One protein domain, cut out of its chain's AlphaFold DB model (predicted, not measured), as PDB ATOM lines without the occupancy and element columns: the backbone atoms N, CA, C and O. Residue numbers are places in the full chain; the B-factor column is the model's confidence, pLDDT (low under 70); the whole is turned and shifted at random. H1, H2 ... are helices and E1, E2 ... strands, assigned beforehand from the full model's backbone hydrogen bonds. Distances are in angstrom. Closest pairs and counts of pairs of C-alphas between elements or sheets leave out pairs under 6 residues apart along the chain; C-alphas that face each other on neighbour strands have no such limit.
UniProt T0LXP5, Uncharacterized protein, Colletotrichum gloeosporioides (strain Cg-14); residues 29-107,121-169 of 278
ATOM      1  N   ASN A  29      67.250   3.097 -33.161       86.19
ATOM      2  CA  ASN A  29      67.182   1.792 -33.816       86.19
ATOM      3  C   ASN A  29      65.739   1.312 -34.028       86.19
ATOM      4  O   ASN A  29      65.464   0.695 -35.055       86.19
ATOM      5  N   LEU A  30      64.819   1.591 -33.100       87.75
ATOM      6  CA  LEU A  30      63.407   1.230 -33.219       87.75
ATOM      7  C   LEU A  30      62.793   1.882 -34.458       87.75
ATOM      8  O   LEU A  30      62.219   1.177 -35.285       87.75
ATOM      9  N   ILE A  31      62.979   3.193 -34.633       85.75
ATOM     10  CA  ILE A  31      62.478   3.921 -35.808       85.75
ATOM     11  C   ILE A  31      63.085   3.349 -37.086       85.75
ATOM     12  O   ILE A  31      62.356   3.033 -38.029       85.75
ATOM     13  N   ALA A  32      64.404   3.139 -37.109       88.00
ATOM     14  CA  ALA A  32      65.080   2.557 -38.263       88.00
ATOM     15  C   ALA A  32      64.501   1.175 -38.623       88.00
ATOM     16  O   ALA A  32      64.166   0.928 -39.782       88.00
ATOM     17  N   ILE A  33      64.298   0.300 -37.634       87.56
ATOM     18  CA  ILE A  33      63.713  -1.033 -37.825       87.56
ATOM     19  C   ILE A  33      62.264  -0.933 -38.309       87.56
ATOM     20  O   ILE A  33      61.917  -1.555 -39.314       87.56
ATOM     21  N   MET A  34      61.422  -0.143 -37.640       87.81
ATOM     22  CA  MET A  34      60.015   0.030 -38.009       87.81
ATOM     23  C   MET A  34      59.876   0.611 -39.419       87.81
ATOM     24  O   MET A  34      59.000   0.184 -40.168       87.81
ATOM     25  N   SER A  35      60.757   1.532 -39.823       86.62
ATOM     26  CA  SER A  35      60.723   2.177 -41.144       86.62
ATOM     27  C   SER A  35      60.932   1.194 -42.305       86.62
ATOM     28  O   SER A  35      60.460   1.427 -43.423       86.62
ATOM     29  N   HIS A  36      61.581   0.051 -42.051       86.38
ATOM     30  CA  HIS A  36      61.689  -1.031 -43.030       86.38
ATOM     31  C   HIS A  36      60.346  -1.717 -43.306       86.38
ATOM     32  O   HIS A  36      60.168  -2.317 -44.370       86.38
ATOM     33  N   PHE A  37      59.385  -1.588 -42.392       84.38
ATOM     34  CA  PHE A  37      58.036  -2.112 -42.513       84.38
ATOM     35  C   PHE A  37      57.074  -0.960 -42.778       84.38
ATOM     36  O   PHE A  37      56.533  -0.366 -41.860       84.38
ATOM     37  N   LYS A  38      56.800  -0.636 -44.045       76.06
ATOM     38  CA  LYS A  38      55.795   0.404 -44.352       76.06
ATOM     39  C   LYS A  38      54.394   0.042 -43.846       76.06
ATOM     40  O   LYS A  38      53.593   0.927 -43.578       76.06
ATOM     41  N   ARG A  39      54.082  -1.255 -43.801       81.12
ATOM     42  CA  ARG A  39      52.804  -1.813 -43.349       81.12
ATOM     43  C   ARG A  39      53.044  -3.158 -42.680       81.12
ATOM     44  O   ARG A  39      53.913  -3.909 -43.122       81.12
ATOM     45  N   THR A  40      52.227  -3.472 -41.688       88.00
ATOM     46  CA  THR A  40      52.170  -4.779 -41.020       88.00
ATOM     47  C   THR A  40      50.710  -5.219 -40.936       88.00
ATOM     48  O   THR A  40      49.808  -4.385 -40.984       88.00
ATOM     49  N   SER A  41      50.425  -6.521 -40.855       90.69
ATOM     50  CA  SER A  41      49.045  -6.947 -40.559       90.69
ATOM     51  C   SER A  41      48.692  -6.565 -39.123       90.69
ATOM     52  O   SER A  41      47.606  -6.056 -38.855       90.69
ATOM     53  N   GLU A  42      49.645  -6.778 -38.223       94.06
ATOM     54  CA  GLU A  42      49.497  -6.628 -36.787       94.06
ATOM     55  C   GLU A  42      50.683  -5.848 -36.211       94.06
ATOM     56  O   GLU A  42      51.843  -6.116 -36.544       94.06
ATOM     57  N   LEU A  43      50.377  -4.873 -35.361       94.81
ATOM     58  CA  LEU A  43      51.348  -4.146 -34.554       94.81
ATOM     59  C   LEU A  43      51.001  -4.364 -33.084       94.81
ATOM     60  O   LEU A  43      49.881  -4.069 -32.667       94.81
ATOM     61  N   VAL A  44      51.962  -4.881 -32.322       94.50
ATOM     62  CA  VAL A  44      51.825  -5.142 -30.889       94.50
ATOM     63  C   VAL A  44      52.855  -4.316 -30.132       94.50
ATOM     64  O   VAL A  44      54.050  -4.443 -30.384       94.50
ATOM     65  N   PHE A  45      52.398  -3.499 -29.193       92.31
ATOM     66  CA  PHE A  45      53.223  -2.894 -28.153       92.31
ATOM     67  C   PHE A  45      53.026  -3.713 -26.877       92.31
ATOM     68  O   PHE A  45      52.057  -3.498 -26.150       92.31
ATOM     69  N   GLU A  46      53.902  -4.689 -26.634       90.25
ATOM     70  CA  GLU A  46      53.908  -5.448 -25.375       90.25
ATOM     71  C   GLU A  46      54.292  -4.519 -24.223       90.25
ATOM     72  O   GLU A  46      53.559  -4.382 -23.246       90.25
ATOM     73  N   CYS A  47      55.403  -3.813 -24.407       86.31
ATOM     74  CA  CYS A  47      55.880  -2.758 -23.539       86.31
ATOM     75  C   CYS A  47      56.644  -1.760 -24.404       86.31
ATOM     76  O   CYS A  47      57.543  -2.154 -25.143       86.31
ATOM     77  N   ALA A  48      56.290  -0.478 -24.378       87.75
ATOM     78  CA  ALA A  48      57.044   0.537 -25.102       87.75
ATOM     79  C   ALA A  48      57.066   1.877 -24.373       87.75
ATOM     80  O   ALA A  48      56.017   2.466 -24.105       87.75
ATOM     81  N   GLU A  49      58.268   2.395 -24.107       86.56
ATOM     82  CA  GLU A  49      58.458   3.750 -23.599       86.56
ATOM     83  C   GLU A  49      58.956   4.685 -24.708       86.56
ATOM     84  O   GLU A  49      60.139   4.743 -25.052       86.56
ATOM     85  N   LEU A  50      58.029   5.466 -25.256       86.38
ATOM     86  CA  LEU A  50      58.265   6.373 -26.375       86.38
ATOM     87  C   LEU A  50      58.406   7.842 -25.947       86.38
ATOM     88  O   LEU A  50      58.312   8.738 -26.785       86.38
ATOM     89  N   CYS A  51      58.659   8.124 -24.670       82.81
ATOM     90  CA  CYS A  51      58.949   9.482 -24.203       82.81
ATOM     91  C   CYS A  51      60.240  10.045 -24.814       82.81
ATOM     92  O   CYS A  51      61.130   9.275 -25.179       82.81
ATOM     93  N   ALA A  52      60.407  11.370 -24.862       79.12
ATOM     94  CA  ALA A  52      61.644  12.038 -25.280       79.12
ATOM     95  C   ALA A  52      62.100  11.731 -26.723       79.12
ATOM     96  O   ALA A  52      63.298  11.756 -27.012       79.12
ATOM     97  N   HIS A  53      61.162  11.426 -27.622       80.06
ATOM     98  CA  HIS A  53      61.410  11.500 -29.063       80.06
ATOM     99  C   HIS A  53      61.309  12.961 -29.511       80.06
ATOM    100  O   HIS A  53      60.459  13.705 -29.025       80.06
ATOM    101  N   SER A  54      62.147  13.386 -30.458       82.38
ATOM    102  CA  SER A  54      61.900  14.660 -31.137       82.38
ATOM    103  C   SER A  54      60.623  14.578 -31.981       82.38
ATOM    104  O   SER A  54      60.225  13.497 -32.416       82.38
ATOM    105  N   GLU A  55      60.027  15.724 -32.312       83.25
ATOM    106  CA  GLU A  55      58.858  15.763 -33.202       83.25
ATOM    107  C   GLU A  55      59.136  15.065 -34.547       83.25
ATOM    108  O   GLU A  55      58.299  14.336 -35.066       83.25
ATOM    109  N   SER A  56      60.344  15.212 -35.105       86.12
ATOM    110  CA  SER A  56      60.711  14.535 -36.357       86.12
ATOM    111  C   SER A  56      60.729  13.011 -36.213       86.12
ATOM    112  O   SER A  56      60.203  12.306 -37.068       86.12
ATOM    113  N   GLN A  57      61.305  12.508 -35.121       86.19
ATOM    114  CA  GLN A  57      61.352  11.079 -34.816       86.19
ATOM    115  C   GLN A  57      59.953  10.507 -34.597       86.19
ATOM    116  O   GLN A  57      59.651   9.399 -35.033       86.19
ATOM    117  N   TRP A  58      59.086  11.289 -33.964       86.25
ATOM    118  CA  TRP A  58      57.697  10.933 -33.760       86.25
ATOM    119  C   TRP A  58      56.930  10.799 -35.082       86.25
ATOM    120  O   TRP A  58      56.281   9.784 -35.321       86.25
ATOM    121  N   GLN A  59      57.073  11.768 -35.991       86.00
ATOM    122  CA  GLN A  59      56.459  11.692 -37.321       86.00
ATOM    123  C   GLN A  59      56.967  10.490 -38.132       86.00
ATOM    124  O   GLN A  59      56.187   9.845 -38.833       86.00
ATOM    125  N   GLU A  60      58.255  10.154 -38.025       88.88
ATOM    126  CA  GLU A  60      58.815   8.952 -38.652       88.88
ATOM    127  C   GLU A  60      58.227   7.667 -38.056       88.88
ATOM    128  O   GLU A  60      57.830   6.773 -38.806       88.88
ATOM    129  N   LEU A  61      58.111   7.592 -36.727       87.44
ATOM    130  CA  LEU A  61      57.503   6.462 -36.026       87.44
ATOM    131  C   LEU A  61      56.034   6.277 -36.428       87.44
ATOM    132  O   LEU A  61      55.630   5.160 -36.746       87.44
ATOM    133  N   LEU A  62      55.254   7.361 -36.493       85.25
ATOM    134  CA  LEU A  62      53.861   7.319 -36.940       85.25
ATOM    135  C   LEU A  62      53.727   6.859 -38.391       85.25
ATOM    136  O   LEU A  62      52.743   6.225 -38.741       85.25
ATOM    137  N   GLN A  63      54.682   7.149 -39.269       85.75
ATOM    138  CA  GLN A  63      54.622   6.674 -40.657       85.75
ATOM    139  C   GLN A  63      55.088   5.221 -40.813       85.75
ATOM    140  O   GLN A  63      54.835   4.590 -41.846       85.75
ATOM    141  N   ALA A  64      55.772   4.694 -39.804       85.31
ATOM    142  CA  ALA A  64      56.353   3.371 -39.809       85.31
ATOM    143  C   ALA A  64      55.385   2.312 -39.262       85.31
ATOM    144  O   ALA A  64      54.517   2.584 -38.440       85.31
ATOM    145  N   ALA A  65      55.537   1.076 -39.739       82.50
ATOM    146  CA  ALA A  65      54.821  -0.116 -39.281       82.50
ATOM    147  C   ALA A  65      53.293   0.035 -39.136       82.50
ATOM    148  O   ALA A  65      52.691  -0.575 -38.258       82.50
ATOM    149  N   GLN A  66      52.665   0.809 -40.025       88.94
ATOM    150  CA  GLN A  66      51.231   1.096 -39.983       88.94
ATOM    151  C   GLN A  66      50.383  -0.194 -40.061       88.94
ATOM    152  O   GLN A  66      50.398  -0.869 -41.108       88.94
ATOM    153  N   PRO A  67      49.631  -0.546 -38.998       92.50
ATOM    154  CA  PRO A  67      48.884  -1.795 -38.944       92.50
ATOM    155  C   PRO A  67      47.712  -1.786 -39.931       92.50
ATOM    156  O   PRO A  67      47.041  -0.778 -40.148       92.50
ATOM    157  N   GLN A  68      47.465  -2.930 -40.563       92.56
ATOM    158  CA  GLN A  68      46.407  -3.102 -41.566       92.56
ATOM    159  C   GLN A  68      45.221  -3.919 -41.052       92.56
ATOM    160  O   GLN A  68      44.199  -3.999 -41.724       92.56
ATOM    161  N   THR A  69      45.357  -4.576 -39.902       95.50
ATOM    162  CA  THR A  69      44.314  -5.445 -39.343       95.50
ATOM    163  C   THR A  69      44.142  -5.208 -37.855       95.50
ATOM    164  O   THR A  69      43.021  -4.950 -37.418       95.50
ATOM    165  N   SER A  70      45.238  -5.244 -37.099       97.19
ATOM    166  CA  SER A  70      45.181  -5.224 -35.641       97.19
ATOM    167  C   SER A  70      46.224  -4.283 -35.056       97.19
ATOM    168  O   SER A  70      47.396  -4.353 -35.426       97.19
ATOM    169  N   LEU A  71      45.792  -3.452 -34.112       97.31
ATOM    170  CA  LEU A  71      46.671  -2.755 -33.182       97.31
ATOM    171  C   LEU A  71      46.417  -3.314 -31.783       97.31
ATOM    172  O   LEU A  71      45.274  -3.354 -31.329       97.31
ATOM    173  N   ILE A  72      47.475  -3.753 -31.112       95.94
ATOM    174  CA  ILE A  72      47.421  -4.230 -29.733       95.94
ATOM    175  C   ILE A  72      48.422  -3.414 -28.932       95.94
ATOM    176  O   ILE A  72      49.611  -3.416 -29.223       95.94
ATOM    177  N   VAL A  73      47.945  -2.713 -27.921       93.19
ATOM    178  CA  VAL A  73      48.774  -1.983 -26.972       93.19
ATOM    179  C   VAL A  73      48.524  -2.622 -25.625       93.19
ATOM    180  O   VAL A  73      47.407  -2.549 -25.148       93.19
ATOM    181  N   LYS A  74      49.510  -3.274 -25.018       89.50
ATOM    182  CA  LYS A  74      49.401  -3.796 -23.649       89.50
ATOM    183  C   LYS A  74      49.936  -2.799 -22.638       89.50
ATOM    184  O   LYS A  74      49.300  -2.575 -21.613       89.50
ATOM    185  N   TRP A  75      51.074  -2.188 -22.957       88.31
ATOM    186  CA  TRP A  75      51.658  -1.111 -22.177       88.31
ATOM    187  C   TRP A  75      52.363  -0.110 -23.092       88.31
ATOM    188  O   TRP A  75      53.248  -0.472 -23.872       88.31
ATOM    189  N   LEU A  76      51.977   1.157 -22.996       87.81
ATOM    190  CA  LEU A  76      52.566   2.251 -23.758       87.81
ATOM    191  C   LEU A  76      52.741   3.466 -22.858       87.81
ATOM    192  O   LEU A  76      51.777   3.949 -22.272       87.81
ATOM    193  N   ARG A  77      53.953   4.012 -22.815       86.38
ATOM    194  CA  ARG A  77      54.230   5.301 -22.185       86.38
ATOM    195  C   ARG A  77      54.686   6.308 -23.232       86.38
ATOM    196  O   ARG A  77      55.614   6.036 -23.992       86.38
ATOM    197  N   VAL A  78      54.038   7.466 -23.273       86.75
ATOM    198  CA  VAL A  78      54.312   8.551 -24.228       86.75
ATOM    199  C   VAL A  78      54.437   9.889 -23.514       86.75
ATOM    200  O   VAL A  78      53.999  10.051 -22.383       86.75
ATOM    201  N   GLU A  79      55.017  10.871 -24.195       84.25
ATOM    202  CA  GLU A  79      55.243  12.207 -23.633       84.25
ATOM    203  C   GLU A  79      53.979  13.079 -23.576       84.25
ATOM    204  O   GLU A  79      53.889  13.964 -22.733       84.25
ATOM    205  N   SER A  80      52.996  12.847 -24.453       84.75
ATOM    206  CA  SER A  80      51.773  13.658 -24.515       84.75
ATOM    207  C   SER A  80      50.523  12.836 -24.846       84.75
ATOM    208  O   SER A  80      50.592  11.774 -25.470       84.75
ATOM    209  N   SER A  81      49.359  13.362 -24.463       84.69
ATOM    210  CA  SER A  81      48.030  12.859 -24.837       84.69
ATOM    211  C   SER A  81      47.855  12.796 -26.358       84.69
ATOM    212  O   SER A  81      47.389  11.789 -26.888       84.69
ATOM    213  N   SER A  82      48.289  13.838 -27.073       87.81
ATOM    214  CA  SER A  82      48.269  13.903 -28.539       87.81
ATOM    215  C   SER A  82      49.026  12.731 -29.168       87.81
ATOM    216  O   SER A  82      48.509  12.069 -30.068       87.81
ATOM    217  N   HIS A  83      50.204  12.396 -28.635       89.50
ATOM    218  CA  HIS A  83      50.982  11.245 -29.089       89.50
ATOM    219  C   HIS A  83      50.232   9.918 -28.870       89.50
ATOM    220  O   HIS A  83      50.142   9.094 -29.783       89.50
ATOM    221  N   ALA A  84      49.624   9.719 -27.696       89.31
ATOM    222  CA  ALA A  84      48.798   8.536 -27.442       89.31
ATOM    223  C   ALA A  84      47.632   8.436 -28.440       89.31
ATOM    224  O   ALA A  84      47.414   7.380 -29.037       89.31
ATOM    225  N   MET A  85      46.908   9.537 -28.664       92.19
ATOM    226  CA  MET A  85      45.779   9.577 -29.593       92.19
ATOM    227  C   MET A  85      46.213   9.327 -31.042       92.19
ATOM    228  O   MET A  85      45.538   8.592 -31.754       92.19
ATOM    229  N   GLN A  86      47.354   9.851 -31.490       92.62
ATOM    230  CA  GLN A  86      47.869   9.581 -32.838       92.62
ATOM    231  C   GLN A  86      48.232   8.105 -33.039       92.62
ATOM    232  O   GLN A  86      47.906   7.537 -34.079       92.62
ATOM    233  N   ILE A  87      48.839   7.448 -32.043       93.00
ATOM    234  CA  ILE A  87      49.118   6.007 -32.131       93.00
ATOM    235  C   ILE A  87      47.822   5.196 -32.120       93.00
ATOM    236  O   ILE A  87      47.671   4.281 -32.922       93.00
ATOM    237  N   VAL A  88      46.895   5.488 -31.210       93.94
ATOM    238  CA  VAL A  88      45.766   4.585 -30.936       93.94
ATOM    239  C   VAL A  88      44.549   4.885 -31.812       93.94
ATOM    240  O   VAL A  88      43.864   3.967 -32.260       93.94
ATOM    241  N   LEU A  89      44.269   6.163 -32.066       95.25
ATOM    242  CA  LEU A  89      43.006   6.638 -32.636       95.25
ATOM    243  C   LEU A  89      43.113   7.084 -34.099       95.25
ATOM    244  O   LEU A  89      42.079   7.173 -34.765       95.25
ATOM    245  N   ASP A  90      44.316   7.322 -34.633       94.81
ATOM    246  CA  ASP A  90      44.527   7.574 -36.068       94.81
ATOM    247  C   ASP A  90      44.860   6.282 -36.838       94.81
ATOM    248  O   ASP A  90      45.924   6.133 -37.437       94.81
ATOM    249  N   GLN A  91      43.942   5.310 -36.798       94.75
ATOM    250  CA  GLN A  91      44.152   3.968 -37.353       94.75
ATOM    251  C   GLN A  91      43.050   3.581 -38.358       94.75
ATOM    252  O   GLN A  91      42.197   2.733 -38.086       94.75
ATOM    253  N   PRO A  92      43.040   4.171 -39.570       93.69
ATOM    254  CA  PRO A  92      41.915   4.055 -40.506       93.69
ATOM    255  C   PRO A  92      41.707   2.648 -41.081       93.69
ATOM    256  O   PRO A  92      40.658   2.375 -41.671       93.69
ATOM    257  N   TYR A  93      42.700   1.765 -40.968       93.88
ATOM    258  CA  TYR A  93      42.697   0.456 -41.622       93.88
ATOM    259  C   TYR A  93      42.408  -0.705 -40.678       93.88
ATOM    260  O   TYR A  93      41.984  -1.757 -41.155       93.88
ATOM    261  N   ILE A  94      42.610  -0.534 -39.370       96.94
ATOM    262  CA  ILE A  94      42.457  -1.640 -38.430       96.94
ATOM    263  C   ILE A  94      40.989  -2.049 -38.285       96.94
ATOM    264  O   ILE A  94      40.068  -1.234 -38.361       96.94
ATOM    265  N   SER A  95      40.793  -3.340 -38.055       98.06
ATOM    266  CA  SER A  95      39.515  -3.948 -37.691       98.06
ATOM    267  C   SER A  95      39.473  -4.384 -36.229       98.06
ATOM    268  O   SER A  95      38.380  -4.594 -35.705       98.06
ATOM    269  N   PHE A  96      40.636  -4.508 -35.584       98.31
ATOM    270  CA  PHE A  96      40.787  -4.896 -34.186       98.31
ATOM    271  C   PHE A  96      41.673  -3.898 -33.431       98.31
ATOM    272  O   PHE A  96      42.763  -3.567 -33.902       98.31
ATOM    273  N   LEU A  97      41.215  -3.472 -32.253       97.56
ATOM    274  CA  LEU A  97      41.976  -2.670 -31.300       97.56
ATOM    275  C   LEU A  97      41.951  -3.351 -29.929       97.56
ATOM    276  O   LEU A  97      40.886  -3.481 -29.332       97.56
ATOM    277  N   GLY A  98      43.115  -3.758 -29.430       95.38
ATOM    278  CA  GLY A  98      43.302  -4.152 -28.036       95.38
ATOM    279  C   GLY A  98      44.059  -3.057 -27.298       95.38
ATOM    280  O   GLY A  98      45.146  -2.683 -27.734       95.38
ATOM    281  N   LEU A  99      43.495  -2.541 -26.213       92.00
ATOM    282  CA  LEU A  99      44.051  -1.439 -25.445       92.00
ATOM    283  C   LEU A  99      44.171  -1.825 -23.971       92.00
ATOM    284  O   LEU A  99      43.178  -2.025 -23.283       92.00
ATOM    285  N   GLY A 100      45.416  -1.924 -23.539       88.50
ATOM    286  CA  GLY A 100      45.900  -2.101 -22.186       88.50
ATOM    287  C   GLY A 100      46.262  -0.756 -21.566       88.50
ATOM    288  O   GLY A 100      45.659   0.270 -21.872       88.50
ATOM    289  N   LEU A 101      47.325  -0.723 -20.771       84.75
ATOM    290  CA  LEU A 101      47.775   0.476 -20.074       84.75
ATOM    291  C   LEU A 101      48.412   1.500 -21.035       84.75
ATOM    292  O   LEU A 101      49.422   1.216 -21.679       84.75
ATOM    293  N   VAL A 102      47.857   2.716 -21.099       85.81
ATOM    294  CA  VAL A 102      48.486   3.860 -21.783       85.81
ATOM    295  C   VAL A 102      48.727   4.990 -20.793       85.81
ATOM    296  O   VAL A 102      47.782   5.541 -20.236       85.81
ATOM    297  N   LEU A 103      49.997   5.334 -20.603       81.38
ATOM    298  CA  LEU A 103      50.464   6.356 -19.679       81.38
ATOM    299  C   LEU A 103      50.997   7.561 -20.448       81.38
ATOM    300  O   LEU A 103      51.843   7.431 -21.336       81.38
ATOM    301  N   VAL A 104      50.547   8.744 -20.053       79.62
ATOM    302  CA  VAL A 104      51.131  10.006 -20.499       79.62
ATOM    303  C   VAL A 104      52.075  10.491 -19.406       79.62
ATOM    304  O   VAL A 104      51.689  10.602 -18.243       79.62
ATOM    305  N   GLU A 105      53.327  10.765 -19.765       76.25
ATOM    306  CA  GLU A 105      54.296  11.420 -18.892       76.25
ATOM    307  C   GLU A 105      53.934  12.901 -18.754       76.25
ATOM    308  O   GLU A 105      54.579  13.796 -19.291       76.25
ATOM    309  N   GLU A 106      52.860  13.172 -18.025       61.34
ATOM    310  CA  GLU A 106      52.536  14.534 -17.657       61.34
ATOM    311  C   GLU A 106      53.506  14.997 -16.568       61.34
ATOM    312  O   GLU A 106      53.484  14.519 -15.433       61.34
ATOM    313  N   ARG A 107      54.359  15.971 -16.900       50.44
ATOM    314  CA  ARG A 107      55.182  16.710 -15.931       50.44
ATOM    315  C   ARG A 107      54.328  17.632 -15.046       50.44
ATOM    316  O   ARG A 107      54.665  18.800 -14.888       50.44
ATOM    317  N   GLU A 121      41.920  21.948 -19.018       77.69
ATOM    318  CA  GLU A 121      41.142  22.629 -20.065       77.69
ATOM    319  C   GLU A 121      41.781  22.421 -21.445       77.69
ATOM    320  O   GLU A 121      41.120  21.998 -22.393       77.69
ATOM    321  N   LYS A 122      43.103  22.600 -21.543       79.19
ATOM    322  CA  LYS A 122      43.839  22.342 -22.782       79.19
ATOM    323  C   LYS A 122      43.740  20.878 -23.233       79.19
ATOM    324  O   LYS A 122      43.580  20.618 -24.424       79.19
ATOM    325  N   ALA A 123      43.836  19.918 -22.314       77.00
ATOM    326  CA  ALA A 123      43.700  18.502 -22.646       77.00
ATOM    327  C   ALA A 123      42.288  18.176 -23.163       77.00
ATOM    328  O   ALA A 123      42.150  17.422 -24.125       77.00
ATOM    329  N   GLU A 124      41.242  18.761 -22.577       81.88
ATOM    330  CA  GLU A 124      39.863  18.613 -23.055       81.88
ATOM    331  C   GLU A 124      39.669  19.199 -24.460       81.88
ATOM    332  O   GLU A 124      39.036  18.557 -25.303       81.88
ATOM    333  N   GLU A 125      40.244  20.373 -24.740       85.44
ATOM    334  CA  GLU A 125      40.236  20.976 -26.078       85.44
ATOM    335  C   GLU A 125      40.953  20.091 -27.107       85.44
ATOM    336  O   GLU A 125      40.429  19.868 -28.201       85.44
ATOM    337  N   GLU A 126      42.123  19.546 -26.759       84.50
ATOM    338  CA  GLU A 126      42.877  18.630 -27.620       84.50
ATOM    339  C   GLU A 126      42.077  17.360 -27.929       84.50
ATOM    340  O   GLU A 126      41.990  16.952 -29.088       84.50
ATOM    341  N   ILE A 127      41.447  16.765 -26.914       85.19
ATOM    342  CA  ILE A 127      40.576  15.594 -27.070       85.19
ATOM    343  C   ILE A 127      39.384  15.930 -27.974       85.19
ATOM    344  O   ILE A 127      39.043  15.154 -28.866       85.19
ATOM    345  N   ALA A 128      38.738  17.080 -27.759       85.44
ATOM    346  CA  ALA A 128      37.570  17.496 -28.530       85.44
ATOM    347  C   ALA A 128      37.907  17.814 -29.996       85.44
ATOM    348  O   ALA A 128      37.082  17.583 -30.882       85.44
ATOM    349  N   ALA A 129      39.109  18.331 -30.260       88.69
ATOM    350  CA  ALA A 129      39.583  18.652 -31.600       88.69
ATOM    351  C   ALA A 129      40.149  17.436 -32.356       88.69
ATOM    352  O   ALA A 129      40.309  17.499 -33.581       88.69
ATOM    353  N   PHE A 130      40.470  16.340 -31.661       91.75
ATOM    354  CA  PHE A 130      41.108  15.184 -32.280       91.75
ATOM    355  C   PHE A 130      40.160  14.433 -33.224       91.75
ATOM    356  O   PHE A 130      39.071  13.988 -32.856       91.75
ATOM    357  N   ASN A 131      40.602  14.228 -34.465       93.00
ATOM    358  CA  ASN A 131      39.838  13.487 -35.463       93.00
ATOM    359  C   ASN A 131      40.109  11.980 -35.352       93.00
ATOM    360  O   ASN A 131      41.072  11.473 -35.928       93.00
ATOM    361  N   VAL A 132      39.243  11.258 -34.639       95.06
ATOM    362  CA  VAL A 132      39.333   9.797 -34.499       95.06
ATOM    363  C   VAL A 132      39.070   9.107 -35.842       95.06
ATOM    364  O   VAL A 132      37.982   9.199 -36.413       95.06
ATOM    365  N   ARG A 133      40.055   8.353 -36.343       95.75
ATOM    366  CA  ARG A 133      40.001   7.645 -37.630       95.75
ATOM    367  C   ARG A 133      39.986   6.137 -37.418       95.75
ATOM    368  O   ARG A 133      40.927   5.447 -37.769       95.75
ATOM    369  N   LEU A 134      38.866   5.618 -36.918       96.12
ATOM    370  CA  LEU A 134      38.648   4.184 -36.654       96.12
ATOM    371  C   LEU A 134      37.480   3.600 -37.472       96.12
ATOM    372  O   LEU A 134      36.780   2.687 -37.046       96.12
ATOM    373  N   GLY A 135      37.248   4.118 -38.684       94.00
ATOM    374  CA  GLY A 135      36.056   3.801 -39.490       94.00
ATOM    375  C   GLY A 135      35.921   2.344 -39.970       94.00
ATOM    376  O   GLY A 135      34.866   1.965 -40.483       94.00
ATOM    377  N   ASN A 136      36.970   1.527 -39.830       96.56
ATOM    378  CA  ASN A 136      36.955   0.092 -40.140       96.56
ATOM    379  C   ASN A 136      36.936  -0.814 -38.904       96.56
ATOM    380  O   ASN A 136      36.843  -2.034 -39.063       96.56
ATOM    381  N   LEU A 137      36.975  -0.231 -37.704       98.25
ATOM    382  CA  LEU A 137      37.045  -0.968 -36.458       98.25
ATOM    383  C   LEU A 137      35.771  -1.788 -36.240       98.25
ATOM    384  O   LEU A 137      34.663  -1.255 -36.301       98.25
ATOM    385  N   ARG A 138      35.948  -3.086 -35.986       98.44
ATOM    386  CA  ARG A 138      34.872  -4.046 -35.706       98.44
ATOM    387  C   ARG A 138      34.919  -4.581 -34.288       98.44
ATOM    388  O   ARG A 138      33.872  -4.886 -33.726       98.44
ATOM    389  N   GLN A 139      36.119  -4.708 -33.735       98.38
ATOM    390  CA  GLN A 139      36.360  -5.312 -32.436       98.38
ATOM    391  C   GLN A 139      37.255  -4.394 -31.614       98.38
ATOM    392  O   GLN A 139      38.319  -3.984 -32.082       98.38
ATOM    393  N   MET A 140      36.814  -4.077 -30.405       97.31
ATOM    394  CA  MET A 140      37.560  -3.267 -29.454       97.31
ATOM    395  C   MET A 140      37.589  -3.971 -28.102       97.31
ATOM    396  O   MET A 140      36.541  -4.389 -27.611       97.31
ATOM    397  N   CYS A 141      38.777  -4.071 -27.518       94.44
ATOM    398  CA  CYS A 141      38.991  -4.544 -26.159       94.44
ATOM    399  C   CYS A 141      39.722  -3.459 -25.367       94.44
ATOM    400  O   CYS A 141      40.827  -3.086 -25.750       94.44
ATOM    401  N   LEU A 142      39.118  -2.969 -24.289       90.25
ATOM    402  CA  LEU A 142      39.700  -2.030 -23.335       90.25
ATOM    403  C   LEU A 142      39.891  -2.790 -22.019       90.25
ATOM    404  O   LEU A 142      38.910  -3.255 -21.444       90.25
ATOM    405  N   TYR A 143      41.134  -2.982 -21.589       82.44
ATOM    406  CA  TYR A 143      41.487  -3.743 -20.391       82.44
ATOM    407  C   TYR A 143      42.494  -2.966 -19.546       82.44
ATOM    408  O   TYR A 143      43.611  -2.720 -19.997       82.44
ATOM    409  N   SER A 144      42.118  -2.564 -18.335       70.75
ATOM    410  CA  SER A 144      43.034  -1.872 -17.434       70.75
ATOM    411  C   SER A 144      43.630  -2.916 -16.498       70.75
ATOM    412  O   SER A 144      42.883  -3.481 -15.710       70.75
ATOM    413  N   PRO A 145      44.938  -3.221 -16.559       63.34
ATOM    414  CA  PRO A 145      45.526  -4.131 -15.587       63.34
ATOM    415  C   PRO A 145      45.400  -3.545 -14.172       63.34
ATOM    416  O   PRO A 145      45.655  -2.357 -13.968       63.34
ATOM    417  N   GLU A 146      45.034  -4.386 -13.205       53.97
ATOM    418  CA  GLU A 146      44.919  -4.020 -11.789       53.97
ATOM    419  C   GLU A 146      46.232  -3.419 -11.240       53.97
ATOM    420  O   GLU A 146      47.319  -3.973 -11.432       53.97
ATOM    421  N   GLY A 147      46.139  -2.290 -10.521       49.53
ATOM    422  CA  GLY A 147      47.260  -1.708  -9.770       49.53
ATOM    423  C   GLY A 147      47.151  -0.192  -9.506       49.53
ATOM    424  O   GLY A 147      47.012   0.579 -10.454       49.53
ATOM    425  N   PRO A 148      47.256   0.280  -8.246       50.72
ATOM    426  CA  PRO A 148      47.277   1.712  -7.925       50.72
ATOM    427  C   PRO A 148      48.671   2.368  -8.075       50.72
ATOM    428  O   PRO A 148      49.684   1.679  -7.928       50.72
ATOM    429  N   PRO A 149      48.757   3.711  -8.226       51.12
ATOM    430  CA  PRO A 149      47.709   4.666  -8.579       51.12
ATOM    431  C   PRO A 149      47.966   5.181 -10.004       51.12
ATOM    432  O   PRO A 149      48.840   6.023 -10.235       51.12
ATOM    433  N   PHE A 150      47.251   4.640 -10.985       54.06
ATOM    434  CA  PHE A 150      47.254   5.197 -12.333       54.06
ATOM    435  C   PHE A 150      45.918   5.889 -12.572       54.06
ATOM    436  O   PHE A 150      45.112   5.452 -13.377       54.06
ATOM    437  N   ASP A 151      45.691   6.999 -11.875       52.22
ATOM    438  CA  ASP A 151      44.452   7.802 -11.864       52.22
ATOM    439  C   ASP A 151      44.118   8.459 -13.230       52.22
ATOM    440  O   ASP A 151      43.409   9.460 -13.299       52.22
ATOM    441  N   ARG A 152      44.760   7.995 -14.311       57.59
ATOM    442  CA  ARG A 152      44.741   8.566 -15.662       57.59
ATOM    443  C   ARG A 152      44.838   7.509 -16.766       57.59
ATOM    444  O   ARG A 152      45.172   7.845 -17.905       57.59
ATOM    445  N   VAL A 153      44.599   6.228 -16.467       64.44
ATOM    446  CA  VAL A 153      44.555   5.209 -17.528       64.44
ATOM    447  C   VAL A 153      43.441   5.589 -18.501       64.44
ATOM    448  O   VAL A 153      42.287   5.743 -18.129       64.44
ATOM    449  N   TRP A 154      43.811   5.805 -19.763       74.25
ATOM    450  CA  TRP A 154      42.896   6.217 -20.834       74.25
ATOM    451  C   TRP A 154      42.171   7.555 -20.665       74.25
ATOM    452  O   TRP A 154      41.284   7.835 -21.479       74.25
ATOM    453  N   SER A 155      42.582   8.420 -19.732       72.31
ATOM    454  CA  SER A 155      41.943   9.723 -19.458       72.31
ATOM    455  C   SER A 155      41.806  10.636 -20.683       72.31
ATOM    456  O   SER A 155      41.040  11.589 -20.667       72.31
ATOM    457  N   HIS A 156      42.531  10.351 -21.764       81.75
ATOM    458  CA  HIS A 156      42.433  11.068 -23.037       81.75
ATOM    459  C   HIS A 156      41.846  10.209 -24.167       81.75
ATOM    460  O   HIS A 156      41.244  10.731 -25.101       81.75
ATOM    461  N   ILE A 157      42.003   8.883 -24.090       88.88
ATOM    462  CA  ILE A 157      41.619   7.960 -25.162       88.88
ATOM    463  C   ILE A 157      40.126   7.646 -25.092       88.88
ATOM    464  O   ILE A 157      39.426   7.797 -26.091       88.88
ATOM    465  N   VAL A 158      39.619   7.231 -23.927       88.25
ATOM    466  CA  VAL A 158      38.203   6.865 -23.768       88.25
ATOM    467  C   VAL A 158      37.282   8.075 -23.989       88.25
ATOM    468  O   VAL A 158      36.322   7.938 -24.752       88.25
ATOM    469  N   PRO A 159      37.588   9.288 -23.481       89.44
ATOM    470  CA  PRO A 159      36.803  10.476 -23.819       89.44
ATOM    471  C   PRO A 159      36.839  10.863 -25.307       89.44
ATOM    472  O   PRO A 159      35.871  11.428 -25.819       89.44
ATOM    473  N   ALA A 160      37.929  10.593 -26.032       91.94
ATOM    474  CA  ALA A 160      37.961  10.795 -27.484       91.94
ATOM    475  C   ALA A 160      37.086   9.753 -28.204       91.94
ATOM    476  O   ALA A 160      36.296  10.092 -29.088       91.94
ATOM    477  N   LEU A 161      37.178   8.483 -27.792       92.94
ATOM    478  CA  LEU A 161      36.378   7.382 -28.334       92.94
ATOM    479  C   LEU A 161      34.877   7.591 -28.118       92.94
ATOM    480  O   LEU A 161      34.098   7.353 -29.038       92.94
ATOM    481  N   SER A 162      34.462   8.080 -26.947       91.56
ATOM    482  CA  SER A 162      33.046   8.310 -26.619       91.56
ATOM    483  C   SER A 162      32.372   9.363 -27.510       91.56
ATOM    484  O   SER A 162      31.145   9.383 -27.650       91.56
ATOM    485  N   ARG A 163      33.169  10.225 -28.151       90.62
ATOM    486  CA  ARG A 163      32.726  11.241 -29.118       90.62
ATOM    487  C   ARG A 163      32.885  10.787 -30.574       90.62
ATOM    488  O   ARG A 163      32.381  11.453 -31.479       90.62
ATOM    489  N   ALA A 164      33.566   9.668 -30.814       91.38
ATOM    490  CA  ALA A 164      33.843   9.160 -32.149       91.38
ATOM    491  C   ALA A 164      32.628   8.461 -32.777       91.38
ATOM    492  O   ALA A 164      31.772   7.891 -32.100       91.38
ATOM    493  N   GLN A 165      32.590   8.445 -34.111       91.75
ATOM    494  CA  GLN A 165      31.668   7.597 -34.864       91.75
ATOM    495  C   GLN A 165      32.368   6.291 -35.237       91.75
ATOM    496  O   GLN A 165      33.302   6.287 -36.040       91.75
ATOM    497  N   LEU A 166      31.882   5.175 -34.693       95.62
ATOM    498  CA  LEU A 166      32.416   3.835 -34.954       95.62
ATOM    499  C   LEU A 166      31.359   2.974 -35.671       95.62
ATOM    500  O   LEU A 166      30.807   2.044 -35.087       95.62
ATOM    501  N   PRO A 167      31.050   3.261 -36.951       94.94
ATOM    502  CA  PRO A 167      29.876   2.723 -37.650       94.94
ATOM    503  C   PRO A 167      29.953   1.224 -37.973       94.94
ATOM    504  O   PRO A 167      29.044   0.686 -38.601       94.94
ATOM    505  N   LYS A 168      31.059   0.557 -37.635       97.19
ATOM    506  CA  LYS A 168      31.278  -0.871 -37.883       97.19
ATOM    507  C   LYS A 168      31.597  -1.648 -36.611       97.19
ATOM    508  O   LYS A 168      31.892  -2.834 -36.724       97.19
ATOM    509  N   LEU A 169      31.545  -1.013 -35.435       98.06
ATOM    510  CA  LEU A 169      31.871  -1.688 -34.186       98.06
ATOM    511  C   LEU A 169      30.793  -2.732 -33.873       98.06
ATOM    512  O   LEU A 169      29.636  -2.398 -33.626       98.06
TER     513      LEU A 169
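This is residues 29 to 107 and 121 to 169 of the 278 residues of an uncharacterized protein of Colletotrichum gloeosporioides (strain Cg-14) (UniProt T0LXP5). A curved wall of four parallel strands, E1 to E4, has H3 over one face and no named helix over the other. H2 and then H1 lie beyond H3 toward the E1 edge, while H5 packs on H3 from the other side and H4 packs on H5. The 128 printed residues hold H1, E1, H2, E2, H3, E3, H4, E4 and H5 in chain order, a mixed class of helices and strands, with sheet order E1 E2 E3 E4. The whole is compact and rounded, with a radius of gyration of the C-alphas of 14.0 A and spans of 37 by 36 by 30 A.

H1, residues 29 to 35, touches H2, residues 55 to 63, at a steep tilt of 46 degrees; their closest C-alphas, Ile 31 and Leu 61, are 5.6 A apart. E1, residues 39 to 49, and E2, residues 66 to 78, are parallel neighbours, with N 45 and O 72 at 2.8 A, within hydrogen-bond range. H3, residues 81 to 89, is on the twisted sheet, over E2, at a height of 6.9 A. E3, residues 96 to 104, is parallel to E2, with N 73 and O 98 at 2.8 A. E4, residues 139 to 142, is parallel to E3, with N 99 and O 141 at 2.8 A. E1, H2, E2 and E2, H3, E3 are strand-helix-strand units, two parallel neighbour strands with a helix between, each with a right-handed crossover. H5, residues 157 to 161, touches H3, closest at C-alphas Met 85 and Ile 157, 6.3 A. H4, residues 121 to 129, touches H5, closest at C-alphas Ile 127 and Ala 160, 5.5 A. In H1 to H5 every O i to N i+4 pair is within hydrogen-bond range.

H1 begins at C-alpha 29 (67.182, 1.792, -33.816). E1 is 21.3 A long and bends by 88 degrees at residue 42; E2 is 17.7 A and bends by 134 degrees at residue 69; E3 is 22.7 A. H5 ends at C-alpha 161 (36.378, 7.382, -28.334).

Residues 108 to 120 are not printed, and C-alphas 107 and 121 are 15.8 A apart across the cut. The link from E4 to H5 is long. The pLDDT is under 70 at residues 106 to 107 and 145 to 153.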